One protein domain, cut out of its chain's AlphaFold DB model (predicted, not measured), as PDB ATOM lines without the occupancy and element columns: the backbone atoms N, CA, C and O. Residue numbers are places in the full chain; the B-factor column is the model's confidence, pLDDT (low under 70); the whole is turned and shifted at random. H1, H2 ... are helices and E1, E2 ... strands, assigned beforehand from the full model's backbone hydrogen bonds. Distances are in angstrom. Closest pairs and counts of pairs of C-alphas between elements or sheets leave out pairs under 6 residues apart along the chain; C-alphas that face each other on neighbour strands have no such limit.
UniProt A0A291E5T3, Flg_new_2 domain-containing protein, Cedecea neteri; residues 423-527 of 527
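What this domain is: This is residues 423 to 527 of the 527 residues of the protein "Flg_new_2 domain-containing protein" of Cedecea neteri (UniProt A0A291E5T3). Two four-stranded sheets lie face to face as a sandwich, E2, E1, E8 and E5 in one layer and E3, E4, E7 and E6 in the other, with their strands at 24 degrees to each other. The one short helix, H1, lies in the turn from E4 to E5 at one end of the strands, and a long loop, residues 444 to 461, joins E3 to E4. The printed part has 105 residues, with the named elements in the order E1, E2, E3, E4, H1, E5, E6, E7, E8; the class is mostly strand. The first sheet, in the order E2, E1, E8, E5, is mixed, and the second, in the order E3, E4, E7, E6, is antiparallel. The whole is compact, with a radius of gyration of the C-alphas of 14.2 A, and only just flat, with spans of 40 by 36 by 20 A.

Where its parts are: In the first sheet, E1 is residues 424 to 430, 20.1 A long, beginning at C-alpha 424 (40.618, 34.037, 11.356). E2 is residues 433 to 435, E8 residues 518 to 526, 26.0 A, and E5 residues 477 to 484, 19.8 A. In the second, E3 is residues 439 to 443, E4 residues 462 to 469, 22.7 A, E7 residues 506 to 513, 23.4 A, and E6 residues 494 to 497. H1 is residues 471 to 474. E8 ends at C-alpha 526 (52.382, 57.611, 8.589).

How they stand to each other: E1 and E8 are parallel at 9 degrees, with N 427 and O 520 3.0 A apart, within hydrogen-bond range. E8 and E5 are antiparallel, with N 480 and O 523 at 2.8 A. E2 and E1 form a hairpin, with N 430 and O 433 at 2.8 A. The other sheet is strongly twisted; its inner strands E4 and E7 are antiparallel, with N 465 and O 510 at 2.8 A. E3 and E4 form a hairpin, with N 441 and O 464 at 3.0 A, and so do E6 and E7, with N 494 and O 509 at 2.8 A. Between the sheets, the closest C-alphas of E4 and E8 are those of Cys 467 and Ala 522, 6.9 A apart. H1 only just grazes the first sheet, with residues 473 to 474, and is too short for an O i to N i+4 pair.

The domain as a whole: The C-alphas farthest apart are those of Asn 447 and Lys 527, 42.9 A. The printed part has no cut and ends at the chain's last residue, 527. The link from E3 to E4 is long. Mean pLDDT of the printed part is 72.3, and residues 434 to 455 and 496 to 506 are under 70.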
ATOM      1  N   ARG A 423      40.525  29.259  12.324       87.94
ATOM      2  CA  ARG A 423      40.329  30.583  12.909       87.94
ATOM      3  C   ARG A 423      40.928  31.712  12.104       87.94
ATOM      4  O   ARG A 423      42.101  31.669  11.760       87.94
ATOM      5  N   LEU A 424      40.142  32.769  11.900       86.44
ATOM      6  CA  LEU A 424      40.618  34.037  11.356       86.44
ATOM      7  C   LEU A 424      40.769  35.070  12.477       86.44
ATOM      8  O   LEU A 424      39.818  35.359  13.207       86.44
ATOM      9  N   LYS A 425      41.958  35.660  12.596       85.50
ATOM     10  CA  LYS A 425      42.228  36.814  13.462       85.50
ATOM     11  C   LYS A 425      42.523  38.034  12.605       85.50
ATOM     12  O   LYS A 425      43.347  37.950  11.703       85.50
ATOM     13  N   THR A 426      41.897  39.165  12.909       84.06
ATOM     14  CA  THR A 426      42.082  40.416  12.161       84.06
ATOM     15  C   THR A 426      42.553  41.546  13.075       84.06
ATOM     16  O   THR A 426      41.983  41.736  14.152       84.06
ATOM     17  N   SER A 427      43.557  42.315  12.657       81.25
ATOM     18  CA  SER A 427      44.070  43.486  13.388       81.25
ATOM     19  C   SER A 427      44.427  44.633  12.435       81.25
ATOM     20  O   SER A 427      44.743  44.400  11.272       81.25
ATOM     21  N   ALA A 428      44.328  45.893  12.875       82.69
ATOM     22  CA  ALA A 428      44.788  47.050  12.101       82.69
ATOM     23  C   ALA A 428      45.934  47.681  12.871       82.69
ATOM     24  O   ALA A 428      45.830  47.888  14.080       82.69
ATOM     25  N   ILE A 429      47.024  47.983  12.177       82.06
ATOM     26  CA  ILE A 429      48.233  48.537  12.774       82.06
ATOM     27  C   ILE A 429      48.496  49.887  12.120       82.06
ATOM     28  O   ILE A 429      48.755  49.953  10.922       82.06
ATOM     29  N   THR A 430      48.437  50.960  12.903       78.44
ATOM     30  CA  THR A 430      48.781  52.322  12.474       78.44
ATOM     31  C   THR A 430      50.074  52.748  13.150       78.44
ATOM     32  O   THR A 430      50.087  52.898  14.367       78.44
ATOM     33  N   ASP A 431      51.147  52.943  12.381       77.25
ATOM     34  CA  ASP A 431      52.459  53.387  12.892       77.25
ATOM     35  C   ASP A 431      52.984  52.533  14.070       77.25
ATOM     36  O   ASP A 431      53.542  53.031  15.041       77.25
ATOM     37  N   GLY A 432      52.748  51.218  14.004       72.56
ATOM     38  CA  GLY A 432      53.140  50.262  15.046       72.56
ATOM     39  C   GLY A 432      52.145  50.096  16.203       72.56
ATOM     40  O   GLY A 432      52.344  49.212  17.033       72.56
ATOM     41  N   GLU A 433      51.056  50.869  16.245       72.75
ATOM     42  CA  GLU A 433      50.017  50.774  17.279       72.75
ATOM     43  C   GLU A 433      48.753  50.052  16.781       72.75
ATOM     44  O   GLU A 433      48.290  50.268  15.660       72.75
ATOM     45  N   LEU A 434      48.168  49.199  17.629       69.62
ATOM     46  CA  LEU A 434      46.950  48.438  17.330       69.62
ATOM     47  C   LEU A 434      45.700  49.340  17.377       69.62
ATOM     48  O   LEU A 434      45.381  49.902  18.425       69.62
ATOM     49  N   LYS A 435      44.934  49.400  16.283       66.25
ATOM     50  CA  LYS A 435      43.566  49.947  16.234       66.25
ATOM     51  C   LYS A 435      42.548  48.836  15.962       66.25
ATOM     52  O   LYS A 435      42.795  47.914  15.188       66.25
ATOM     53  N   THR A 436      41.378  48.917  16.596       51.69
ATOM     54  CA  THR A 436      40.340  47.874  16.545       51.69
ATOM     55  C   THR A 436      39.056  48.383  15.892       51.69
ATOM     56  O   THR A 436      38.091  48.682  16.593       51.69
ATOM     57  N   THR A 437      39.010  48.446  14.559       55.25
ATOM     58  CA  THR A 437      37.724  48.522  13.841       55.25
ATOM     59  C   THR A 437      37.798  47.723  12.535       55.25
ATOM     60  O   THR A 437      38.564  48.077  11.644       55.25
ATOM     61  N   PHE A 438      37.010  46.646  12.430       51.94
ATOM     62  CA  PHE A 438      36.911  45.753  11.263       51.94
ATOM     63  C   PHE A 438      35.458  45.422  10.951       51.94
ATOM     64  O   PHE A 438      34.661  45.275  11.877       51.94
ATOM     65  N   ASN A 439      35.163  45.205   9.667       55.50
ATOM     66  CA  ASN A 439      33.983  44.462   9.234       55.50
ATOM     67  C   ASN A 439      34.458  43.197   8.497       55.50
ATOM     68  O   ASN A 439      35.233  43.287   7.546       55.50
ATOM     69  N   THR A 440      34.000  42.019   8.920       50.78
ATOM     70  CA  THR A 440      34.349  40.735   8.284       50.78
ATOM     71  C   THR A 440      33.118  40.142   7.614       50.78
ATOM     72  O   THR A 440      32.056  40.065   8.237       50.78
ATOM     73  N   TYR A 441      33.262  39.707   6.360       47.88
ATOM     74  CA  TYR A 441      32.193  39.100   5.568       47.88
ATOM     75  C   TYR A 441      32.634  37.720   5.058       47.88
ATOM     76  O   TYR A 441      33.776  37.535   4.647       47.88
ATOM     77  N   THR A 442      31.731  36.744   5.069       47.28
ATOM     78  CA  THR A 442      32.010  35.369   4.612       47.28
ATOM     79  C   THR A 442      31.520  35.181   3.174       47.28
ATOM     80  O   THR A 442      30.382  35.553   2.875       47.28
ATOM     81  N   ILE A 443      32.343  34.590   2.295       48.59
ATOM     82  CA  ILE A 443      31.977  34.236   0.914       48.59
ATOM     83  C   ILE A 443      31.957  32.705   0.798       48.59
ATOM     84  O   ILE A 443      32.986  32.039   0.804       48.59
ATOM     85  N   ASN A 444      30.759  32.129   0.699       49.72
ATOM     86  CA  ASN A 444      30.580  30.681   0.578       49.72
ATOM     87  C   ASN A 444      30.279  30.292  -0.876       49.72
ATOM     88  O   ASN A 444      29.355  30.838  -1.477       49.72
ATOM     89  N   PHE A 445      31.006  29.303  -1.402       48.16
ATOM     90  CA  PHE A 445      30.824  28.773  -2.763       48.16
ATOM     91  C   PHE A 445      29.682  27.764  -2.890       48.16
ATOM     92  O   PHE A 445      29.247  27.482  -4.001       48.16
ATOM     93  N   ASP A 446      29.167  27.244  -1.772       45.12
ATOM     94  CA  ASP A 446      28.227  26.119  -1.780       45.12
ATOM     95  C   ASP A 446      26.994  26.361  -0.898       45.12
ATOM     96  O   ASP A 446      26.712  25.650   0.063       45.12
ATOM     97  N   ASN A 447      26.210  27.371  -1.279       38.59
ATOM     98  CA  ASN A 447      24.852  27.606  -0.785       38.59
ATOM     99  C   ASN A 447      24.720  28.351   0.566       38.59
ATOM    100  O   ASN A 447      25.636  28.511   1.370       38.59
ATOM    101  N   LYS A 448      23.514  28.895   0.746       38.31
ATOM    102  CA  LYS A 448      23.073  29.923   1.698       38.31
ATOM    103  C   LYS A 448      23.206  29.532   3.177       38.31
ATOM    104  O   LYS A 448      22.188  29.306   3.831       38.31
ATOM    105  N   ASP A 449      24.404  29.580   3.749       42.78
ATOM    106  CA  ASP A 449      24.518  29.821   5.192       42.78
ATOM    107  C   ASP A 449      25.276  31.120   5.508       42.78
ATOM    108  O   ASP A 449      26.479  31.110   5.768       42.78
ATOM    109  N   PRO A 450      24.579  32.272   5.491       45.00
ATOM    110  CA  PRO A 450      25.131  33.542   5.949       45.00
ATOM    111  C   PRO A 450      25.362  33.598   7.474       45.00
ATOM    112  O   PRO A 450      25.692  34.668   7.981       45.00
ATOM    113  N   LYS A 451      25.156  32.505   8.236       41.88
ATOM    114  CA  LYS A 451      25.179  32.539   9.710       41.88
ATOM    115  C   LYS A 451      26.516  32.205  10.372       41.88
ATOM    116  O   LYS A 451      26.583  32.289  11.595       41.88
ATOM    117  N   GLN A 452      27.584  31.901   9.635       47.28
ATOM    118  CA  GLN A 452      28.929  31.847  10.228       47.28
ATOM    119  C   GLN A 452      29.674  33.168  10.009       47.28
ATOM    120  O   GLN A 452      30.606  33.277   9.217       47.28
ATOM    121  N   SER A 453      29.228  34.193  10.737       45.84
ATOM    122  CA  SER A 453      30.071  35.311  11.159       45.84
ATOM    123  C   SER A 453      30.601  34.979  12.557       45.84
ATOM    124  O   SER A 453      29.962  35.231  13.576       45.84
ATOM    125  N   GLY A 454      31.755  34.320  12.612       58.34
ATOM    126  CA  GLY A 454      32.386  33.889  13.858       58.34
ATOM    127  C   GLY A 454      33.850  33.521  13.631       58.34
ATOM    128  O   GLY A 454      34.261  33.382  12.485       58.34
ATOM    129  N   PRO A 455      34.657  33.355  14.693       63.78
ATOM    130  CA  PRO A 455      36.084  33.070  14.576       63.78
ATOM    131  C   PRO A 455      36.387  31.657  14.064       63.78
ATOM    132  O   PRO A 455      37.546  31.291  14.093       63.78
ATOM    133  N   ASP A 456      35.395  30.867  13.651       82.12
ATOM    134  CA  ASP A 456      35.514  29.462  13.267       82.12
ATOM    135  C   ASP A 456      34.887  29.270  11.874       82.12
ATOM    136  O   ASP A 456      33.676  29.409  11.710       82.12
ATOM    137  N   TYR A 457      35.717  28.957  10.881       83.62
ATOM    138  CA  TYR A 457      35.349  28.821   9.470       83.62
ATOM    139  C   TYR A 457      35.581  27.398   8.982       83.62
ATOM    140  O   TYR A 457      36.613  26.807   9.288       83.62
ATOM    141  N   ILE A 458      34.658  26.854   8.190       83.25
ATOM    142  CA  ILE A 458      34.822  25.526   7.587       83.25
ATOM    143  C   ILE A 458      36.079  25.522   6.692       83.25
ATOM    144  O   ILE A 458      36.340  26.504   5.993       83.25
ATOM    145  N   PRO A 459      36.870  24.433   6.684       85.94
ATOM    146  CA  PRO A 459      37.998  24.328   5.774       85.94
ATOM    147  C   PRO A 459      37.606  24.510   4.298       85.94
ATOM    148  O   PRO A 459      36.617  23.935   3.833       85.94
ATOM    149  N   GLY A 460      38.389  25.315   3.576       79.62
ATOM    150  CA  GLY A 460      38.161  25.717   2.187       79.62
ATOM    151  C   GLY A 460      37.252  26.940   2.003       79.62
ATOM    152  O   GLY A 460      37.121  27.410   0.879       79.62
ATOM    153  N   THR A 461      36.629  27.473   3.061       81.00
ATOM    154  CA  THR A 461      35.791  28.684   2.966       81.00
ATOM    155  C   THR A 461      36.627  29.894   2.567       81.00
ATOM    156  O   THR A 461      37.674  30.131   3.162       81.00
ATOM    157  N   GLU A 462      36.147  30.715   1.635       81.94
ATOM    158  CA  GLU A 462      36.747  32.027   1.413       81.94
ATOM    159  C   GLU A 462      36.134  33.089   2.316       81.94
ATOM    160  O   GLU A 462      34.928  33.147   2.575       81.94
ATOM    161  N   VAL A 463      36.990  33.969   2.813       79.69
ATOM    162  CA  VAL A 463      36.603  35.034   3.726       79.69
ATOM    163  C   VAL A 463      37.112  36.350   3.184       79.69
ATOM    164  O   VAL A 463      38.302  36.519   2.922       79.69
ATOM    165  N   GLN A 464      36.191  37.298   3.055       81.12
ATOM    166  CA  GLN A 464      36.487  38.661   2.669       81.12
ATOM    167  C   GLN A 464      36.693  39.514   3.922       81.12
ATOM    168  O   GLN A 464      35.791  39.715   4.743       81.12
ATOM    169  N   VAL A 465      37.898  40.046   4.057       78.81
ATOM    170  CA  VAL A 465      38.315  40.909   5.157       78.81
ATOM    171  C   VAL A 465      38.334  42.348   4.668       78.81
ATOM    172  O   VAL A 465      39.191  42.711   3.866       78.81
ATOM    173  N   ASP A 466      37.412  43.170   5.176       79.25
ATOM    174  CA  ASP A 466      37.332  44.590   4.842       79.25
ATOM    175  C   ASP A 466      37.857  45.443   6.012       79.25
ATOM    176  O   ASP A 466      37.331  45.427   7.130       79.25
ATOM    177  N   CYS A 467      38.900  46.231   5.750       76.94
ATOM    178  CA  CYS A 467      39.372  47.280   6.645       76.94
ATOM    179  C   CYS A 467      38.849  48.630   6.153       76.94
ATOM    180  O   CYS A 467      39.216  49.101   5.075       76.94
ATOM    181  N   ILE A 468      37.984  49.252   6.954       76.69
ATOM    182  CA  ILE A 468      37.367  50.541   6.637       76.69
ATOM    183  C   ILE A 468      38.050  51.622   7.468       76.69
ATOM    184  O   ILE A 468      37.979  51.603   8.697       76.69
ATOM    185  N   ILE A 469      38.679  52.588   6.797       71.25
ATOM    186  CA  ILE A 469      39.357  53.712   7.456       71.25
ATOM    187  C   ILE A 469      38.583  55.021   7.232       71.25
ATOM    188  O   ILE A 469      38.289  55.364   6.077       71.25
ATOM    189  N   PRO A 470      38.295  55.793   8.303       73.50
ATOM    190  CA  PRO A 470      37.702  57.123   8.192       73.50
ATOM    191  C   PRO A 470      38.591  58.116   7.430       73.50
ATOM    192  O   PRO A 470      39.821  58.089   7.523       73.50
ATOM    193  N   LEU A 471      37.966  59.074   6.738       72.12
ATOM    194  CA  LEU A 471      38.657  60.097   5.939       72.12
ATOM    195  C   LEU A 471      39.768  60.846   6.701       72.12
ATOM    196  O   LEU A 471      40.807  61.186   6.134       72.12
ATOM    197  N   GLU A 472      39.548  61.139   7.980       74.62
ATOM    198  CA  GLU A 472      40.489  61.880   8.826       74.62
ATOM    199  C   GLU A 472      41.795  61.122   9.092       74.62
ATOM    200  O   GLU A 472      42.866  61.733   9.104       74.62
ATOM    201  N   ASP A 473      41.725  59.797   9.218       74.31
ATOM    202  CA  ASP A 473      42.895  58.932   9.354       74.31
ATOM    203  C   ASP A 473      43.583  58.729   7.997       74.31
ATOM    204  O   ASP A 473      44.812  58.729   7.925       74.31
ATOM    205  N   ARG A 474      42.829  58.728   6.888       72.50
ATOM    206  CA  ARG A 474      43.389  58.711   5.521       72.50
ATOM    207  C   ARG A 474      44.268  59.927   5.213       72.50
ATOM    208  O   ARG A 474      45.145  59.866   4.351       72.50
ATOM    209  N   LYS A 475      44.053  61.063   5.882       78.38
ATOM    210  CA  LYS A 475      44.931  62.241   5.750       78.38
ATOM    211  C   LYS A 475      46.281  62.046   6.443       78.38
ATOM    212  O   LYS A 475      47.241  62.692   6.043       78.38
ATOM    213  N   LYS A 476      46.352  61.173   7.450       80.56
ATOM    214  CA  LYS A 476      47.531  60.960   8.302       80.56
ATOM    215  C   LYS A 476      48.335  59.726   7.907       80.56
ATOM    216  O   LYS A 476      49.549  59.722   8.079       80.56
ATOM    217  N   PHE A 477      47.665  58.706   7.379       81.19
ATOM    218  CA  PHE A 477      48.269  57.414   7.083       81.19
ATOM    219  C   PHE A 477      48.031  56.999   5.630       81.19
ATOM    220  O   PHE A 477      47.014  57.352   5.024       81.19
ATOM    221  N   PHE A 478      48.974  56.253   5.064       84.38
ATOM    222  CA  PHE A 478      48.790  55.506   3.826       84.38
ATOM    223  C   PHE A 478      48.760  54.010   4.138       84.38
ATOM    224  O   PHE A 478      49.435  53.539   5.053       84.38
ATOM    225  N   PHE A 479      47.949  53.269   3.391       84.00
ATOM    226  CA  PHE A 479      47.901  51.819   3.502       84.00
ATOM    227  C   PHE A 479      49.165  51.223   2.890       84.00
ATOM    228  O   PHE A 479      49.451  51.465   1.720       84.00
ATOM    229  N   ALA A 480      49.933  50.495   3.696       85.25
ATOM    230  CA  ALA A 480      51.138  49.806   3.250       85.25
ATOM    231  C   ALA A 480      50.814  48.426   2.652       85.25
ATOM    232  O   ALA A 480      51.552  47.941   1.796       85.25
ATOM    233  N   GLY A 481      49.708  47.820   3.091       86.56
ATOM    234  CA  GLY A 481      49.215  46.527   2.632       86.56
ATOM    235  C   GLY A 481      48.772  45.635   3.796       86.56
ATOM    236  O   GLY A 481      48.770  46.029   4.963       86.56
ATOM    237  N   TRP A 482      48.385  44.413   3.468       86.50
ATOM    238  CA  TRP A 482      47.968  43.363   4.381       86.50
ATOM    239  C   TRP A 482      49.144  42.463   4.742       86.50
ATOM    240  O   TRP A 482      49.765  41.856   3.874       86.50
ATOM    241  N   ARG A 483      49.419  42.300   6.032       88.31
ATOM    242  CA  ARG A 483      50.319  41.266   6.533       88.31
ATOM    243  C   ARG A 483      49.516  40.018   6.872       88.31
ATOM    244  O   ARG A 483      48.634  40.064   7.724       88.31
ATOM    245  N   VAL A 484      49.835  38.897   6.235       87.56
ATOM    246  CA  VAL A 484      49.172  37.608   6.481       87.56
ATOM    247  C   VAL A 484      50.134  36.671   7.199       87.56
ATOM    248  O   VAL A 484      51.278  36.516   6.780       87.56
ATOM    249  N   ASN A 485      49.690  36.068   8.304       88.75
ATOM    250  CA  ASN A 485      50.443  35.110   9.122       88.75
ATOM    251  C   ASN A 485      51.842  35.594   9.541       88.75
ATOM    252  O   ASN A 485      52.770  34.802   9.675       88.75
ATOM    253  N   GLY A 486      51.996  36.904   9.752       83.56
ATOM    254  CA  GLY A 486      53.272  37.505  10.141       83.56
ATOM    255  C   GLY A 486      54.314  37.588   9.020       83.56
ATOM    256  O   GLY A 486      55.470  37.879   9.319       83.56
ATOM    257  N   ASN A 487      53.935  37.360   7.754       81.00
ATOM    258  CA  ASN A 487      54.844  37.510   6.617       81.00
ATOM    259  C   ASN A 487      55.428  38.938   6.575       81.00
ATOM    260  O   ASN A 487      54.724  39.923   6.804       81.00
ATOM    261  N   SER A 488      56.730  39.062   6.312       76.44
ATOM    262  CA  SER A 488      57.408  40.358   6.222       76.44
ATOM    263  C   SER A 488      56.947  41.192   5.028       76.44
ATOM    264  O   SER A 488      57.107  42.410   5.053       76.44
ATOM    265  N   HIS A 489      56.380  40.554   4.003       79.12
ATOM    266  CA  HIS A 489      55.879  41.219   2.806       79.12
ATOM    267  C   HIS A 489      54.373  41.448   2.872       79.12
ATOM    268  O   HIS A 489      53.614  40.591   3.330       79.12
ATOM    269  N   TYR A 490      53.947  42.614   2.387       82.94
ATOM    270  CA  TYR A 490      52.548  43.008   2.407       82.94
ATOM    271  C   TYR A 490      51.841  42.660   1.104       82.94
ATOM    272  O   TYR A 490      52.336  42.947   0.017       82.94
ATOM    273  N   ILE A 491      50.641  42.109   1.239       82.25
ATOM    274  CA  ILE A 491      49.700  41.898   0.147       82.25
ATOM    275  C   ILE A 491      48.917  43.186  -0.082       82.25
ATOM    276  O   ILE A 491      48.324  43.719   0.848       82.25
ATOM    277  N   GLN A 492      48.860  43.699  -1.306       78.88
ATOM    278  CA  GLN A 492      48.173  44.979  -1.542       78.88
ATOM    279  C   GLN A 492      46.641  44.872  -1.423       78.88
ATOM    280  O   GLN A 492      46.004  45.798  -0.925       78.88
ATOM    281  N   GLY A 493      46.043  43.736  -1.800       70.00
ATOM    282  CA  GLY A 493      44.584  43.556  -1.816       70.00
ATOM    283  C   GLY A 493      43.856  44.534  -2.755       70.00
ATOM    284  O   GLY A 493      44.485  45.227  -3.556       70.00
ATOM    285  N   TYR A 494      42.527  44.618  -2.639       71.25
ATOM    286  CA  TYR A 494      41.726  45.604  -3.370       71.25
ATOM    287  C   TYR A 494      41.597  46.899  -2.571       71.25
ATOM    288  O   TYR A 494      41.365  46.888  -1.360       71.25
ATOM    289  N   ASN A 495      41.637  48.026  -3.274       70.19
ATOM    290  CA  ASN A 495      41.317  49.335  -2.723       70.19
ATOM    291  C   ASN A 495      40.179  49.943  -3.541       70.19
ATOM    292  O   ASN A 495      40.337  50.184  -4.737       70.19
ATOM    293  N   PHE A 496      39.044  50.202  -2.898       68.56
ATOM    294  CA  PHE A 496      37.942  50.917  -3.526       68.56
ATOM    295  C   PHE A 496      37.491  52.086  -2.659       68.56
ATOM    296  O   PHE A 496      37.305  51.996  -1.441       68.56
ATOM    297  N   GLU A 497      37.300  53.216  -3.330       59.41
ATOM    298  CA  GLU A 497      36.710  54.404  -2.740       59.41
ATOM    299  C   GLU A 497      35.197  54.321  -2.925       59.41
ATOM    300  O   GLU A 497      34.679  54.369  -4.043       59.41
ATOM    301  N   THR A 498      34.457  54.187  -1.827       52.53
ATOM    302  CA  THR A 498      33.003  54.297  -1.894       52.53
ATOM    303  C   THR A 498      32.644  55.774  -2.026       52.53
ATOM    304  O   THR A 498      32.596  56.492  -1.030       52.53
ATOM    305  N   ASN A 499      32.363  56.242  -3.244       46.12
ATOM    306  CA  ASN A 499      31.815  57.583  -3.498       46.12
ATOM    307  C   ASN A 499      30.316  57.650  -3.146       46.12
ATOM    308  O   ASN A 499      29.478  58.044  -3.957       46.12
ATOM    309  N   VAL A 500      29.955  57.229  -1.932       51.09
ATOM    310  CA  VAL A 500      28.593  57.393  -1.416       51.09
ATOM    311  C   VAL A 500      28.481  58.821  -0.867       51.09
ATOM    312  O   VAL A 500      29.321  59.194  -0.045       51.09
ATOM    313  N   PRO A 501      27.465  59.623  -1.251       41.66
ATOM    314  CA  PRO A 501      27.407  61.069  -0.985       41.66
ATOM    315  C   PRO A 501      27.498  61.548   0.477       41.66
ATOM    316  O   PRO A 501      27.524  62.751   0.689       41.66
ATOM    317  N   ASN A 502      27.584  60.663   1.476       47.03
ATOM    318  CA  ASN A 502      27.740  61.008   2.896       47.03
ATOM    319  C   ASN A 502      28.776  60.141   3.652       47.03
ATOM    320  O   ASN A 502      28.905  60.276   4.866       47.03
ATOM    321  N   PHE A 503      29.522  59.264   2.967       50.56
ATOM    322  CA  PHE A 503      30.525  58.380   3.580       50.56
ATOM    323  C   PHE A 503      31.788  58.329   2.710       50.56
ATOM    324  O   PHE A 503      31.925  57.467   1.850       50.56
ATOM    325  N   GLN A 504      32.727  59.253   2.936       61.66
ATOM    326  CA  GLN A 504      34.043  59.253   2.276       61.66
ATOM    327  C   GLN A 504      35.026  58.299   2.982       61.66
ATOM    328  O   GLN A 504      36.088  58.720   3.444       61.66
ATOM    329  N   ASN A 505      34.664  57.024   3.125       65.88
ATOM    330  CA  ASN A 505      35.548  56.018   3.714       65.88
ATOM    331  C   ASN A 505      36.365  55.316   2.622       65.88
ATOM    332  O   ASN A 505      35.868  55.074   1.521       65.88
ATOM    333  N   ALA A 506      37.613  54.970   2.940       69.62
ATOM    334  CA  ALA A 506      38.398  54.053   2.120       69.62
ATOM    335  C   ALA A 506      38.180  52.632   2.643       69.62
ATOM    336  O   ALA A 506      38.297  52.406   3.851       69.62
ATOM    337  N   THR A 507      37.864  51.699   1.745       75.69
ATOM    338  CA  THR A 507      37.790  50.279   2.087       75.69
ATOM    339  C   THR A 507      38.931  49.549   1.405       75.69
ATOM    340  O   THR A 507      39.068  49.576   0.181       75.69
ATOM    341  N   TYR A 508      39.741  48.902   2.228       78.62
ATOM    342  CA  TYR A 508      40.759  47.962   1.800       78.62
ATOM    343  C   TYR A 508      40.196  46.568   1.996       78.62
ATOM    344  O   TYR A 508      39.621  46.294   3.049       78.62
ATOM    345  N   ARG A 509      40.358  45.694   1.009       81.31
ATOM    346  CA  ARG A 509      39.811  44.339   1.025       81.31
ATOM    347  C   ARG A 509      40.891  43.310   0.748       81.31
ATOM    348  O   ARG A 509      41.690  43.483  -0.170       81.31
ATOM    349  N   LEU A 510      40.871  42.229   1.512       82.31
ATOM    350  CA  LEU A 510      41.641  41.015   1.267       82.31
ATOM    351  C   LEU A 510      40.678  39.833   1.211       82.31
ATOM    352  O   LEU A 510      39.768  39.763   2.035       82.31
ATOM    353  N   VAL A 511      40.890  38.899   0.289       80.50
ATOM    354  CA  VAL A 511      40.217  37.598   0.329       80.50
ATOM    355  C   VAL A 511      41.224  36.534   0.746       80.50
ATOM    356  O   VAL A 511      42.359  36.518   0.269       80.50
ATOM    357  N   VAL A 512      40.831  35.679   1.688       81.69
ATOM    358  CA  VAL A 512      41.645  34.559   2.171       81.69
ATOM    359  C   VAL A 512      40.852  33.263   2.107       81.69
ATOM    360  O   VAL A 512      39.674  33.244   2.453       81.69
ATOM    361  N   VAL A 513      41.505  32.169   1.717       84.12
ATOM    362  CA  VAL A 513      40.924  30.821   1.770       84.12
ATOM    363  C   VAL A 513      41.305  30.167   3.097       84.12
ATOM    364  O   VAL A 513      42.489  30.008   3.400       84.12
ATOM    365  N   MET A 514      40.315  29.760   3.886       86.88
ATOM    366  CA  MET A 514      40.481  29.155   5.208       86.88
ATOM    367  C   MET A 514      40.976  27.714   5.081       86.88
ATOM    368  O   MET A 514      40.208  26.760   5.141       86.88
ATOM    369  N   ASN A 515      42.282  27.554   4.897       86.88
ATOM    370  CA  ASN A 515      42.966  26.259   4.797       86.88
ATOM    371  C   ASN A 515      43.851  25.956   6.023       86.88
ATOM    372  O   ASN A 515      44.493  24.910   6.106       86.88
ATOM    373  N   ASN A 516      43.906  26.896   6.958       90.44
ATOM    374  CA  ASN A 516      44.602  26.860   8.233       90.44
ATOM    375  C   ASN A 516      44.074  28.012   9.099       90.44
ATOM    376  O   ASN A 516      43.286  28.837   8.634       90.44
ATOM    377  N   ASP A 517      44.529  28.093  10.348       90.56
ATOM    378  CA  ASP A 517      44.370  29.322  11.124       90.56
ATOM    379  C   ASP A 517      45.130  30.461  10.431       90.56
ATOM    380  O   ASP A 517      46.311  30.325  10.098       90.56
ATOM    381  N   ILE A 518      44.449  31.586  10.226       88.75
ATOM    382  CA  ILE A 518      44.970  32.757   9.527       88.75
ATOM    383  C   ILE A 518      44.924  33.970  10.458       88.75
ATOM    384  O   ILE A 518      43.945  34.227  11.155       88.75
ATOM    385  N   THR A 519      45.996  34.755  10.456       88.50
ATOM    386  CA  THR A 519      46.028  36.108  11.020       88.50
ATOM    387  C   THR A 519      46.236  37.104   9.888       88.50
ATOM    388  O   THR A 519      47.179  36.964   9.116       88.50
ATOM    389  N   VAL A 520      45.367  38.105   9.790       87.00
ATOM    390  CA  VAL A 520      45.415  39.174   8.789       87.00
ATOM    391  C   VAL A 520      45.554  40.508   9.504       87.00
ATOM    392  O   VAL A 520      44.739  40.850  10.360       87.00
ATOM    393  N   GLU A 521      46.559  41.285   9.128       86.50
ATOM    394  CA  GLU A 521      46.832  42.580   9.736       86.50
ATOM    395  C   GLU A 521      46.866  43.670   8.664       86.50
ATOM    396  O   GLU A 521      47.682  43.620   7.747       86.50
ATOM    397  N   ALA A 522      45.980  44.661   8.751       86.94
ATOM    398  CA  ALA A 522      45.983  45.813   7.855       86.94
ATOM    399  C   ALA A 522      47.035  46.823   8.333       86.94
ATOM    400  O   ALA A 522      46.892  47.391   9.419       86.94
ATOM    401  N   ILE A 523      48.092  47.044   7.550       87.00
ATOM    402  CA  ILE A 523      49.220  47.893   7.946       87.00
ATOM    403  C   ILE A 523      49.083  49.288   7.337       87.00
ATOM    404  O   ILE A 523      48.962  49.454   6.122       87.00
ATOM    405  N   PHE A 524      49.159  50.305   8.190       85.31
ATOM    406  CA  PHE A 524      49.087  51.715   7.836       85.31
ATOM    407  C   PHE A 524      50.312  52.454   8.366       85.31
ATOM    408  O   PHE A 524      50.565  52.497   9.571       85.31
ATOM    409  N   ASN A 525      51.041  53.091   7.457       85.12
ATOM    410  CA  ASN A 525      52.219  53.882   7.782       85.12
ATOM    411  C   ASN A 525      51.872  55.367   7.752       85.12
ATOM    412  O   ASN A 525      51.000  55.804   6.996       85.12
ATOM    413  N   LYS A 526      52.550  56.159   8.581       85.56
ATOM    414  CA  LYS A 526      52.382  57.611   8.589       85.56
ATOM    415  C   LYS A 526      52.850  58.212   7.258       85.56
ATOM    416  O   LYS A 526      53.860  57.774   6.709       85.56
ATOM    417  N   LYS A 527      52.077  59.164   6.737       83.12
ATOM    418  CA  LYS A 527      52.401  59.915   5.516       83.12
ATOM    419  C   LYS A 527      53.560  60.880   5.703       83.12
ATOM    420  O   LYS A 527      53.704  61.414   6.830       83.12
TER     421      LYS A 527